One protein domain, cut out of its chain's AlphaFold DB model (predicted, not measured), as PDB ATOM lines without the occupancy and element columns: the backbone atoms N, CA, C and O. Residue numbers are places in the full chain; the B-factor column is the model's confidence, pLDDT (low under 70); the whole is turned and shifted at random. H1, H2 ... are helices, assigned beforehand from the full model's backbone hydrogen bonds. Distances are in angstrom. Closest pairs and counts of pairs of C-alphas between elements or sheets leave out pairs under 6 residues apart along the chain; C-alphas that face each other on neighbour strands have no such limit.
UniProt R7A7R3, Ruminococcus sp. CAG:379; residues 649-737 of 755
ATOM      1  N   LYS A 649     -38.318 -33.435   7.570       89.94
ATOM      2  CA  LYS A 649     -38.723 -32.121   8.082       89.94
ATOM      3  C   LYS A 649     -38.999 -32.185   9.590       89.94
ATOM      4  O   LYS A 649     -39.815 -32.995  10.021       89.94
ATOM      5  N   GLY A 650     -38.346 -31.317  10.360       90.31
ATOM      6  CA  GLY A 650     -38.374 -31.273  11.824       90.31
ATOM      7  C   GLY A 650     -37.317 -32.129  12.535       90.31
ATOM      8  O   GLY A 650     -37.205 -32.011  13.751       90.31
ATOM      9  N   ASP A 651     -36.547 -32.957  11.823       94.12
ATOM     10  CA  ASP A 651     -35.449 -33.780  12.364       94.12
ATOM     11  C   ASP A 651     -34.133 -32.985  12.359       94.12
ATOM     12  O   ASP A 651     -33.246 -33.173  11.526       94.12
ATOM     13  N   THR A 652     -34.031 -32.006  13.255       92.94
ATOM     14  CA  THR A 652     -32.864 -31.117  13.352       92.94
ATOM     15  C   THR A 652     -31.603 -31.846  13.807       92.94
ATOM     16  O   THR A 652     -30.502 -31.450  13.419       92.94
ATOM     17  N   ASN A 653     -31.740 -32.893  14.626       91.44
ATOM     18  CA  ASN A 653     -30.602 -33.659  15.132       91.44
ATOM     19  C   ASN A 653     -30.162 -34.806  14.208       91.44
ATOM     20  O   ASN A 653     -29.186 -35.486  14.532       91.44
ATOM     21  N   LEU A 654     -30.843 -34.995  13.071       92.69
ATOM     22  CA  LEU A 654     -30.542 -36.025  12.076       92.69
ATOM     23  C   LEU A 654     -30.572 -37.440  12.675       92.69
ATOM     24  O   LEU A 654     -29.686 -38.263  12.439       92.69
ATOM     25  N   SER A 655     -31.585 -37.719  13.494       88.19
ATOM     26  CA  SER A 655     -31.830 -39.044  14.069       88.19
ATOM     27  C   SER A 655     -32.613 -39.966  13.133       88.19
ATOM     28  O   SER A 655     -32.583 -41.190  13.310       88.19
ATOM     29  N   GLY A 656     -33.287 -39.392  12.134       86.56
ATOM     30  CA  GLY A 656     -34.243 -40.052  11.250       86.56
ATOM     31  C   GLY A 656     -35.696 -39.918  11.716       86.56
ATOM     32  O   GLY A 656     -36.586 -40.365  11.002       86.56
ATOM     33  N   ASP A 657     -35.946 -39.298  12.875       88.12
ATOM     34  CA  ASP A 657     -37.270 -39.157  13.487       88.12
ATOM     35  C   ASP A 657     -37.487 -37.742  14.042       88.12
ATOM     36  O   ASP A 657     -36.589 -37.134  14.610       88.12
ATOM     37  N   VAL A 658     -38.727 -37.243  13.993       92.06
ATOM     38  CA  VAL A 658     -39.088 -35.967  14.639       92.06
ATOM     39  C   VAL A 658     -39.432 -36.203  16.110       92.06
ATOM     40  O   VAL A 658     -40.453 -36.822  16.451       92.06
ATOM     41  N   THR A 659     -38.599 -35.690  17.011       91.31
ATOM     42  CA  THR A 659     -38.688 -35.922  18.455       91.31
ATOM     43  C   THR A 659     -38.679 -34.628  19.275       91.31
ATOM     44  O   THR A 659     -38.535 -33.516  18.779       91.31
ATOM     45  N   VAL A 660     -38.836 -34.766  20.597       92.06
ATOM     46  CA  VAL A 660     -38.667 -33.641  21.534       92.06
ATOM     47  C   VAL A 660     -37.213 -33.156  21.560       92.06
ATOM     48  O   VAL A 660     -36.980 -31.986  21.861       92.06
ATOM     49  N   ALA A 661     -36.241 -34.025  21.252       92.94
ATOM     50  CA  ALA A 661     -34.834 -33.641  21.234       92.94
ATOM     51  C   ALA A 661     -34.575 -32.580  20.158       92.94
ATOM     52  O   ALA A 661     -33.899 -31.606  20.454       92.94
ATOM     53  N   ASP A 662     -35.204 -32.682  18.988       95.00
ATOM     54  CA  ASP A 662     -35.078 -31.707  17.895       95.00
ATOM     55  C   ASP A 662     -35.513 -30.300  18.311       95.00
ATOM     56  O   ASP A 662     -34.807 -29.316  18.097       95.00
ATOM     57  N   ALA A 663     -36.635 -30.196  19.025       94.06
ATOM     58  CA  ALA A 663     -37.063 -28.923  19.594       94.06
ATOM     59  C   ALA A 663     -36.060 -28.382  20.629       94.06
ATOM     60  O   ALA A 663     -35.822 -27.175  20.691       94.06
ATOM     61  N   VAL A 664     -35.465 -29.254  21.452       94.50
ATOM     62  CA  VAL A 664     -34.443 -28.858  22.435       94.50
ATOM     63  C   VAL A 664     -33.175 -28.365  21.741       94.50
ATOM     64  O   VAL A 664     -32.651 -27.331  22.151       94.50
ATOM     65  N   GLU A 665     -32.730 -29.032  20.676       94.19
ATOM     66  CA  GLU A 665     -31.596 -28.607  19.849       94.19
ATOM     67  C   GLU A 665     -31.805 -27.186  19.322       94.19
ATOM     68  O   GLU A 665     -30.942 -26.323  19.490       94.19
ATOM     69  N   ILE A 666     -32.984 -26.895  18.759       93.19
ATOM     70  CA  ILE A 666     -33.319 -25.552  18.264       93.19
ATOM     71  C   ILE A 666     -33.293 -24.527  19.403       93.19
ATOM     72  O   ILE A 666     -32.746 -23.431  19.247       93.19
ATOM     73  N   LEU A 667     -33.846 -24.856  20.576       94.19
ATOM     74  CA  LEU A 667     -33.812 -23.963  21.738       94.19
ATOM     75  C   LEU A 667     -32.379 -23.707  22.226       94.19
ATOM     76  O   LEU A 667     -32.065 -22.573  22.599       94.19
ATOM     77  N   MET A 668     -31.514 -24.724  22.213       93.69
ATOM     78  CA  MET A 668     -30.101 -24.602  22.576       93.69
ATOM     79  C   MET A 668     -29.340 -23.738  21.573       93.69
ATOM     80  O   MET A 668     -28.665 -22.791  21.982       93.69
ATOM     81  N   TYR A 669     -29.530 -23.989  20.278       91.75
ATOM     82  CA  TYR A 669     -28.980 -23.175  19.200       91.75
ATOM     83  C   TYR A 669     -29.394 -21.706  19.341       91.75
ATOM     84  O   TYR A 669     -28.556 -20.804  19.321       91.75
ATOM     85  N   ARG A 670     -30.681 -21.435  19.594       89.62
ATOM     86  CA  ARG A 670     -31.183 -20.063  19.772       89.62
ATOM     87  C   ARG A 670     -30.674 -19.406  21.045       89.62
ATOM     88  O   ARG A 670     -30.347 -18.219  21.013       89.62
ATOM     89  N   ALA A 671     -30.576 -20.144  22.146       91.62
ATOM     90  CA  ALA A 671     -29.995 -19.629  23.380       91.62
ATOM     91  C   ALA A 671     -28.521 -19.242  23.187       91.62
ATOM     92  O   ALA A 671     -28.111 -18.175  23.650       91.62
ATOM     93  N   ASP A 672     -27.749 -20.055  22.465       90.88
ATOM     94  CA  ASP A 672     -26.354 -19.764  22.144       90.88
ATOM     95  C   ASP A 672     -26.219 -18.572  21.186       90.88
ATOM     96  O   ASP A 672     -25.455 -17.657  21.481       90.88
ATOM     97  N   MET A 673     -27.028 -18.483  20.125       86.50
ATOM     98  CA  MET A 673     -27.060 -17.300  19.254       86.50
ATOM     99  C   MET A 673     -27.394 -16.013  20.021       86.50
ATOM    100  O   MET A 673     -26.821 -14.959  19.754       86.50
ATOM    101  N   MET A 674     -28.319 -16.069  20.985       86.44
ATOM    102  CA  MET A 674     -28.668 -14.911  21.818       86.44
ATOM    103  C   MET A 674     -27.555 -14.548  22.808       86.44
ATOM    104  O   MET A 674     -27.348 -13.366  23.091       86.44
ATOM    105  N   ALA A 675     -26.845 -15.543  23.341       89.94
ATOM    106  CA  ALA A 675     -25.720 -15.336  24.247       89.94
ATOM    107  C   ALA A 675     -24.459 -14.848  23.511       89.94
ATOM    108  O   ALA A 675     -23.718 -14.021  24.046       89.94
ATOM    109  N   ASN A 676     -24.249 -15.320  22.279       88.19
ATOM    110  CA  ASN A 676     -23.040 -15.153  21.474       88.19
ATOM    111  C   ASN A 676     -23.349 -14.661  20.037       88.19
ATOM    112  O   ASN A 676     -22.923 -15.285  19.066       88.19
ATOM    113  N   PRO A 677     -24.014 -13.505  19.847       81.19
ATOM    114  CA  PRO A 677     -24.572 -13.089  18.550       81.19
ATOM    115  C   PRO A 677     -23.552 -12.854  17.428       81.19
ATOM    116  O   PRO A 677     -23.929 -12.805  16.264       81.19
ATOM    117  N   ASN A 678     -22.269 -12.696  17.757       82.31
ATOM    118  CA  ASN A 678     -21.206 -12.498  16.766       82.31
ATOM    119  C   ASN A 678     -20.380 -13.766  16.500       82.31
ATOM    120  O   ASN A 678     -19.535 -13.744  15.610       82.31
ATOM    121  N   ASN A 679     -20.542 -14.815  17.314       80.94
ATOM    122  CA  ASN A 679     -19.774 -16.054  17.212       80.94
ATOM    123  C   ASN A 679     -20.490 -17.195  17.961       80.94
ATOM    124  O   ASN A 679     -20.016 -17.596  19.033       80.94
ATOM    125  N   PRO A 680     -21.641 -17.670  17.451       83.00
ATOM    126  CA  PRO A 680     -22.302 -18.836  18.016       83.00
ATOM    127  C   PRO A 680     -21.358 -20.042  17.958       83.00
ATOM    128  O   PRO A 680     -20.562 -20.196  17.033       83.00
ATOM    129  N   THR A 681     -21.404 -20.855  19.002       87.38
ATOM    130  CA  THR A 681     -20.594 -22.063  19.180       87.38
ATOM    131  C   THR A 681     -21.411 -23.340  19.043       87.38
ATOM    132  O   THR A 681     -20.834 -24.408  18.865       87.38
ATOM    133  N   TYR A 682     -22.738 -23.237  19.126       89.62
ATOM    134  CA  TYR A 682     -23.630 -24.373  18.984       89.62
ATOM    135  C   TYR A 682     -23.837 -24.726  17.515       89.62
ATOM    136  O   TYR A 682     -24.261 -23.884  16.723       89.62
ATOM    137  N   VAL A 683     -23.593 -25.987  17.175       89.12
ATOM    138  CA  VAL A 683     -23.879 -26.555  15.860       89.12
ATOM    139  C   VAL A 683     -24.688 -27.832  16.045       89.12
ATOM    140  O   VAL A 683     -24.401 -28.620  16.941       89.12
ATOM    141  N   PHE A 684     -25.698 -28.030  15.198       87.62
ATOM    142  CA  PHE A 684     -26.499 -29.263  15.181       87.62
ATOM    143  C   PHE A 684     -25.668 -30.497  14.816       87.62
ATOM    144  O   PHE A 684     -25.970 -31.607  15.238       87.62
ATOM    145  N   ASN A 685     -24.609 -30.296  14.029       91.75
ATOM    146  CA  ASN A 685     -23.660 -31.328  13.655       91.75
ATOM    147  C   ASN A 685     -22.276 -30.699  13.442       91.75
ATOM    148  O   ASN A 685     -22.181 -29.533  13.060       91.75
ATOM    149  N   GLU A 686     -21.205 -31.453  13.691       90.88
ATOM    150  CA  GLU A 686     -19.835 -30.990  13.432       90.88
ATOM    151  C   GLU A 686     -19.525 -30.904  11.930       90.88
ATOM    152  O   GLU A 686     -18.684 -30.102  11.522       90.88
ATOM    153  N   ASP A 687     -20.211 -31.702  11.105       90.88
ATOM    154  CA  ASP A 687     -20.148 -31.604   9.649       90.88
ATOM    155  C   ASP A 687     -20.941 -30.367   9.170       90.88
ATOM    156  O   ASP A 687     -22.145 -30.279   9.435       90.88
ATOM    157  N   PRO A 688     -20.310 -29.409   8.458       87.25
ATOM    158  CA  PRO A 688     -20.966 -28.178   8.014       87.25
ATOM    159  C   PRO A 688     -22.186 -28.390   7.110       87.25
ATOM    160  O   PRO A 688     -23.150 -27.628   7.209       87.25
ATOM    161  N   ASP A 689     -22.174 -29.419   6.257       87.19
ATOM    162  CA  ASP A 689     -23.305 -29.731   5.379       87.19
ATOM    163  C   ASP A 689     -24.478 -30.248   6.209       87.19
ATOM    164  O   ASP A 689     -25.619 -29.828   6.037       87.19
ATOM    165  N   LEU A 690     -24.194 -31.132   7.165       90.44
ATOM    166  CA  LEU A 690     -25.213 -31.690   8.048       90.44
ATOM    167  C   LEU A 690     -25.740 -30.648   9.037       90.44
ATOM    168  O   LEU A 690     -26.921 -30.663   9.372       90.44
ATOM    169  N   HIS A 691     -24.910 -29.692   9.455       89.62
ATOM    170  CA  HIS A 691     -25.376 -28.527  10.196       89.62
ATOM    171  C   HIS A 691     -26.354 -27.690   9.362       89.62
ATOM    172  O   HIS A 691     -27.422 -27.327   9.862       89.62
ATOM    173  N   LYS A 692     -26.017 -27.423   8.090       87.12
ATOM    174  CA  LYS A 692     -26.896 -26.720   7.146       87.12
ATOM    175  C   LYS A 692     -28.210 -27.476   6.935       87.12
ATOM    176  O   LYS A 692     -29.273 -26.856   6.951       87.12
ATOM    177  N   LEU A 693     -28.150 -28.800   6.795       90.44
ATOM    178  CA  LEU A 693     -29.334 -29.644   6.680       90.44
ATOM    179  C   LEU A 693     -30.184 -29.581   7.954       90.44
ATOM    180  O   LEU A 693     -31.360 -29.260   7.860       90.44
ATOM    181  N   GLY A 694     -29.610 -29.795   9.141       90.06
ATOM    182  CA  GLY A 694     -30.345 -29.727  10.410       90.06
ATOM    183  C   GLY A 694     -31.021 -28.369  10.632       90.06
ATOM    184  O   GLY A 694     -32.176 -28.313  11.060       90.06
ATOM    185  N   TYR A 695     -30.350 -27.274  10.250       90.19
ATOM    186  CA  TYR A 695     -30.939 -25.933  10.253       90.19
ATOM    187  C   TYR A 695     -32.141 -25.837   9.302       90.19
ATOM    188  O   TYR A 695     -33.204 -25.361   9.700       90.19
ATOM    189  N   PHE A 696     -31.992 -26.308   8.060       88.94
ATOM    190  CA  PHE A 696     -33.060 -26.315   7.057       88.94
ATOM    191  C   PHE A 696     -34.260 -27.174   7.487       88.94
ATOM    192  O   PHE A 696     -35.403 -26.735   7.373       88.94
ATOM    193  N   LEU A 697     -34.017 -28.376   8.015       90.81
ATOM    194  CA  LEU A 697     -35.065 -29.288   8.479       90.81
ATOM    195  C   LEU A 697     -35.798 -28.738   9.701       90.81
ATOM    196  O   LEU A 697     -37.007 -28.930   9.812       90.81
ATOM    197  N   GLY A 698     -35.084 -28.050  10.594       90.12
ATOM    198  CA  GLY A 698     -35.657 -27.432  11.787       90.12
ATOM    199  C   GLY A 698     -36.531 -26.218  11.505       90.12
ATOM    200  O   GLY A 698     -37.377 -25.902  12.332       90.12
ATOM    201  N   ASN A 699     -36.347 -25.545  10.366       87.19
ATOM    202  CA  ASN A 699     -37.106 -24.349   9.993       87.19
ATOM    203  C   ASN A 699     -38.459 -24.754   9.381       87.19
ATOM    204  O   ASN A 699     -38.677 -24.703   8.168       87.19
ATOM    205  N   VAL A 700     -39.334 -25.285  10.234       84.81
ATOM    206  CA  VAL A 700     -40.558 -25.990   9.842       84.81
ATOM    207  C   VAL A 700     -41.678 -25.054   9.407       84.81
ATOM    208  O   VAL A 700     -42.574 -25.518   8.700       84.81
ATOM    209  N   ASP A 701     -41.630 -23.777   9.797       74.50
ATOM    210  CA  ASP A 701     -42.632 -22.756   9.467       74.50
ATOM    211  C   ASP A 701     -42.150 -21.682   8.470       74.50
ATOM    212  O   ASP A 701     -42.801 -20.653   8.302       74.50
ATOM    213  N   CYS A 702     -41.043 -21.933   7.762       66.00
ATOM    214  CA  CYS A 702     -40.475 -20.997   6.791       66.00
ATOM    215  C   CYS A 702     -41.395 -20.787   5.568       66.00
ATOM    216  O   CYS A 702     -41.551 -21.692   4.746       66.00
ATOM    217  N   ILE A 703     -41.967 -19.582   5.415       52.25
ATOM    218  CA  ILE A 703     -42.828 -19.186   4.271       52.25
ATOM    219  C   ILE A 703     -42.250 -17.989   3.483       52.25
ATOM    220  O   ILE A 703     -42.777 -17.640   2.425       52.25
ATOM    221  N   LYS A 704     -41.251 -17.261   4.015       46.62
ATOM    222  CA  LYS A 704     -40.809 -15.952   3.478       46.62
ATOM    223  C   LYS A 704     -39.311 -15.681   3.639       46.62
ATOM    224  O   LYS A 704     -38.644 -16.246   4.499       46.62
ATOM    225  N   GLU A 705     -38.800 -14.732   2.841       38.62
ATOM    226  CA  GLU A 705     -37.374 -14.352   2.817       38.62
ATOM    227  C   GLU A 705     -37.020 -13.742   4.164       38.62
ATOM    228  O   GLU A 705     -37.575 -12.703   4.535       38.62
ATOM    229  N   GLY A 706     -36.075 -14.365   4.866       45.97
ATOM    230  CA  GLY A 706     -35.562 -13.872   6.142       45.97
ATOM    231  C   GLY A 706     -36.271 -14.401   7.390       45.97
ATOM    232  O   GLY A 706     -35.979 -13.896   8.474       45.97
ATOM    233  N   ASP A 707     -37.162 -15.393   7.269       62.41
ATOM    234  CA  ASP A 707     -37.627 -16.159   8.431       62.41
ATOM    235  C   ASP A 707     -36.553 -17.187   8.824       62.41
ATOM    236  O   ASP A 707     -36.445 -18.283   8.271       62.41
ATOM    237  N   ASP A 708     -35.708 -16.768   9.767       75.19
ATOM    238  CA  ASP A 708     -34.677 -17.603  10.379       75.19
ATOM    239  C   ASP A 708     -35.292 -18.609  11.357       75.19
ATOM    240  O   ASP A 708     -36.248 -18.294  12.078       75.19
ATOM    241  N   LEU A 709     -34.620 -19.755  11.492       84.38
ATOM    242  CA  LEU A 709     -34.892 -20.753  12.521       84.38
ATOM    243  C   LEU A 709     -35.063 -20.086  13.893       84.38
ATOM    244  O   LEU A 709     -34.186 -19.351  14.372       84.38
ATOM    245  N   ASN A 710     -36.204 -20.311  14.541       84.88
ATOM    246  CA  ASN A 710     -36.599 -19.592  15.738       84.88
ATOM    247  C   ASN A 710     -37.323 -20.449  16.794       84.88
ATOM    248  O   ASN A 710     -37.345 -21.671  16.750       84.88
ATOM    249  N   VAL A 711     -37.797 -19.803  17.865       88.38
ATOM    250  CA  VAL A 711     -38.430 -20.518  18.990       88.38
ATOM    251  C   VAL A 711     -39.811 -21.057  18.598       88.38
ATOM    252  O   VAL A 711     -40.244 -22.052  19.173       88.38
ATOM    253  N   ALA A 712     -40.496 -20.426  17.640       87.38
ATOM    254  CA  ALA A 712     -41.757 -20.926  17.107       87.38
ATOM    255  C   ALA A 712     -41.557 -22.276  16.412       87.38
ATOM    256  O   ALA A 712     -42.335 -23.180  16.688       87.38
ATOM    257  N   ASP A 713     -40.468 -22.470  15.664       89.62
ATOM    258  CA  ASP A 713     -40.125 -23.769  15.073       89.62
ATOM    259  C   ASP A 713     -40.004 -24.879  16.117       89.62
ATOM    260  O   ASP A 713     -40.611 -25.942  15.985       89.62
ATOM    261  N   ALA A 714     -39.292 -24.610  17.215       92.00
ATOM    262  CA  ALA A 714     -39.188 -25.555  18.322       92.00
ATOM    263  C   ALA A 714     -40.567 -25.878  18.921       92.00
ATOM    264  O   ALA A 714     -40.863 -27.031  19.230       92.00
ATOM    265  N   VAL A 715     -41.435 -24.873  19.075       91.56
ATOM    266  CA  VAL A 715     -42.809 -25.068  19.559       91.56
ATOM    267  C   VAL A 715     -43.641 -25.871  18.559       91.56
ATOM    268  O   VAL A 715     -44.374 -26.762  18.982       91.56
ATOM    269  N   ASN A 716     -43.500 -25.621  17.260       89.25
ATOM    270  CA  ASN A 716     -44.188 -26.352  16.202       89.25
ATOM    271  C   ASN A 716     -43.733 -27.814  16.168       89.25
ATOM    272  O   ASN A 716     -44.576 -28.699  16.097       89.25
ATOM    273  N   ILE A 717     -42.441 -28.108  16.336       92.88
ATOM    274  CA  ILE A 717     -41.944 -29.487  16.478       92.88
ATOM    275  C   ILE A 717     -42.520 -30.165  17.730       92.88
ATOM    276  O   ILE A 717     -42.944 -31.321  17.670       92.88
ATOM    277  N   LEU A 718     -42.619 -29.452  18.858       94.38
ATOM    278  CA  LEU A 718     -43.273 -29.982  20.062       94.38
ATOM    279  C   LEU A 718     -44.764 -30.252  19.840       94.38
ATOM    280  O   LEU A 718     -45.261 -31.276  20.305       94.38
ATOM    281  N   MET A 719     -45.473 -29.361  19.144       89.06
ATOM    282  CA  MET A 719     -46.887 -29.534  18.800       89.06
ATOM    283  C   MET A 719     -47.082 -30.691  17.823       89.06
ATOM    284  O   MET A 719     -47.927 -31.542  18.074       89.06
ATOM    285  N   PHE A 720     -46.257 -30.784  16.779       88.44
ATOM    286  CA  PHE A 720     -46.235 -31.911  15.850       88.44
ATOM    287  C   PHE A 720     -46.049 -33.218  16.609       88.44
ATOM    288  O   PHE A 720     -46.838 -34.149  16.462       88.44
ATOM    289  N   ARG A 721     -45.065 -33.271  17.512       89.25
ATOM    290  CA  ARG A 721     -44.833 -34.468  18.313       89.25
ATOM    291  C   ARG A 721     -45.987 -34.761  19.270       89.25
ATOM    292  O   ARG A 721     -46.328 -35.927  19.446       89.25
ATOM    293  N   ALA A 722     -46.586 -33.741  19.879       87.06
ATOM    294  CA  ALA A 722     -47.746 -33.901  20.748       87.06
ATOM    295  C   ALA A 722     -48.957 -34.452  19.983       87.06
ATOM    296  O   ALA A 722     -49.601 -35.371  20.478       87.06
ATOM    297  N   GLU A 723     -49.219 -33.967  18.769       80.81
ATOM    298  CA  GLU A 723     -50.306 -34.456  17.916       80.81
ATOM    299  C   GLU A 723     -50.035 -35.871  17.389       80.81
ATOM    300  O   GLU A 723     -50.925 -36.717  17.443       80.81
ATOM    301  N   VAL A 724     -48.797 -36.196  16.989       80.00
ATOM    302  CA  VAL A 724     -48.409 -37.582  16.652       80.00
ATOM    303  C   VAL A 724     -48.624 -38.514  17.848       80.00
ATOM    304  O   VAL A 724     -49.092 -39.639  17.686       80.00
ATOM    305  N   LEU A 725     -48.308 -38.063  19.067       81.81
ATOM    306  CA  LEU A 725     -48.533 -38.840  20.288       81.81
ATOM    307  C   LEU A 725     -50.019 -38.961  20.649       81.81
ATOM    308  O   LEU A 725     -50.416 -40.002  21.169       81.81
ATOM    309  N   ALA A 726     -50.823 -37.927  20.388       74.69
ATOM    310  CA  ALA A 726     -52.248 -37.902  20.701       74.69
ATOM    311  C   ALA A 726     -53.091 -38.708  19.700       74.69
ATOM    312  O   ALA A 726     -54.002 -39.424  20.112       74.69
ATOM    313  N   ASN A 727     -52.778 -38.612  18.406       74.31
ATOM    314  CA  ASN A 727     -53.623 -39.117  17.318       74.31
ATOM    315  C   ASN A 727     -52.977 -40.251  16.503       74.31
ATOM    316  O   ASN A 727     -53.614 -40.790  15.603       74.31
ATOM    317  N   GLY A 728     -51.719 -40.611  16.776       65.69
ATOM    318  CA  GLY A 728     -50.965 -41.627  16.028       65.69
ATOM    319  C   GLY A 728     -50.304 -41.114  14.742       65.69
ATOM    320  O   GLY A 728     -49.366 -41.737  14.255       65.69
ATOM    321  N   SER A 729     -50.733 -39.960  14.228       71.94
ATOM    322  CA  SER A 729     -50.139 -39.260  13.085       71.94
ATOM    323  C   SER A 729     -50.462 -37.767  13.157       71.94
ATOM    324  O   SER A 729     -51.510 -37.398  13.684       71.94
ATOM    325  N   ALA A 730     -49.613 -36.930  12.570       79.94
ATOM    326  CA  ALA A 730     -49.891 -35.516  12.341       79.94
ATOM    327  C   ALA A 730     -49.296 -35.095  10.994       79.94
ATOM    328  O   ALA A 730     -48.315 -35.684  10.539       79.94
ATOM    329  N   THR A 731     -49.868 -34.068  10.372       83.19
ATOM    330  CA  THR A 731     -49.269 -33.406   9.206       83.19
ATOM    331  C   THR A 731     -48.701 -32.055   9.617       83.19
ATOM    332  O   THR A 731     -49.211 -31.411  10.532       83.19
ATOM    333  N   TRP A 732     -47.652 -31.585   8.936       81.62
ATOM    334  CA  TRP A 732     -47.122 -30.244   9.195       81.62
ATOM    335  C   TRP A 732     -48.174 -29.162   8.937       81.62
ATOM    336  O   TRP A 732     -48.265 -28.231   9.728       81.62
ATOM    337  N   GLU A 733     -49.041 -29.337   7.934       80.56
ATOM    338  CA  GLU A 733     -50.170 -28.439   7.655       80.56
ATOM    339  C   GLU A 733     -51.098 -28.249   8.867       80.56
ATOM    340  O   GLU A 733     -51.510 -27.127   9.151       80.56
ATOM    341  N   GLN A 734     -51.390 -29.309   9.631       77.50
ATOM    342  CA  GLN A 734     -52.209 -29.202  10.847       77.50
ATOM    343  C   GLN A 734     -51.553 -28.333  11.926       77.50
ATOM    344  O   GLN A 734     -52.255 -27.710  12.723       77.50
ATOM    345  N   ILE A 735     -50.221 -28.312  11.961       82.94
ATOM    346  CA  ILE A 735     -49.438 -27.633  12.992       82.94
ATOM    347  C   ILE A 735     -49.158 -26.186  12.603       82.94
ATOM    348  O   ILE A 735     -49.431 -25.278  13.385       82.94
ATOM    349  N   VAL A 736     -48.630 -25.965  11.397       77.56
ATOM    350  CA  VAL A 736     -48.241 -24.625  10.933       77.56
ATOM    351  C   VAL A 736     -49.400 -23.879  10.263       77.56
ATOM    352  O   VAL A 736     -49.393 -22.651  10.216       77.56
ATOM    353  N   GLY A 737     -50.451 -24.589   9.839       66.81
ATOM    354  CA  GLY A 737     -51.701 -24.018   9.326       66.81
ATOM    355  C   GLY A 737     -51.759 -23.812   7.809       66.81
ATOM    356  O   GLY A 737     -52.662 -23.118   7.340       66.81
TER     357      GLY A 737
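AT A GLANCE: This is residues 649 to 737 of the 755 residues of a protein of Ruminococcus sp. CAG:379 (UniProt R7A7R3). Two long helices, H1 and H3, run opposite ways side by side but slipped along each other, overlapping near their first halves, and make an elongated base. Over one side of it lie the shorter H2, set steeply to both, and the small H4, packed on H3. The printed part has 89 residues, all helix by class, with four named helices in the order H1, H2, H3, H4 and no named strand. It is compact, with a radius of gyration of the C-alphas of 12.9 A, and spans 41 by 26 by 21 A.

HOW THE PARTS SIT: H1, residues 660 to 675, touches H3, residues 711 to 727, at a shallow tilt of 10 degrees, opposite ways; their closest C-alphas, of Ala 663 and Ala 714, are 4.2 A apart. H2, residues 688 to 698, is close to H1 but not clearly touching, with the closest C-alphas, of Ile 666 and Gly 698, 7.1 A apart. H2 is also close to H3 but not clearly touching, with the closest C-alphas, of Gly 698 and Asp 713, 6.6 A apart. H4, residues 732 to 736, touches H3 at residues 716 to 720 alone; the closest C-alphas, of Phe 720 and Ile 735, are 6.1 A apart. In H1, H2, H3 and H4 every O i to N i+4 pair is within hydrogen-bond range.

IN THESE COORDINATES: H1 begins at C-alpha 660 (-38.667, -33.641, 21.534) and is 22.6 A long, H2 15.2 A, H3 24.1 A and H4 6.0 A, ending at C-alpha 736 (-48.241, -24.625, 10.933).

THE WHOLE: The two C-alphas farthest apart, of Asn 678 and Asn 727, are 41.9 A apart. The links H1 to H2 and H2 to H3 are long, and residues 674 to 679 stand free. The printed part has no cut; pLDDT is under 70 at residues 702 to 707, 728 and 737.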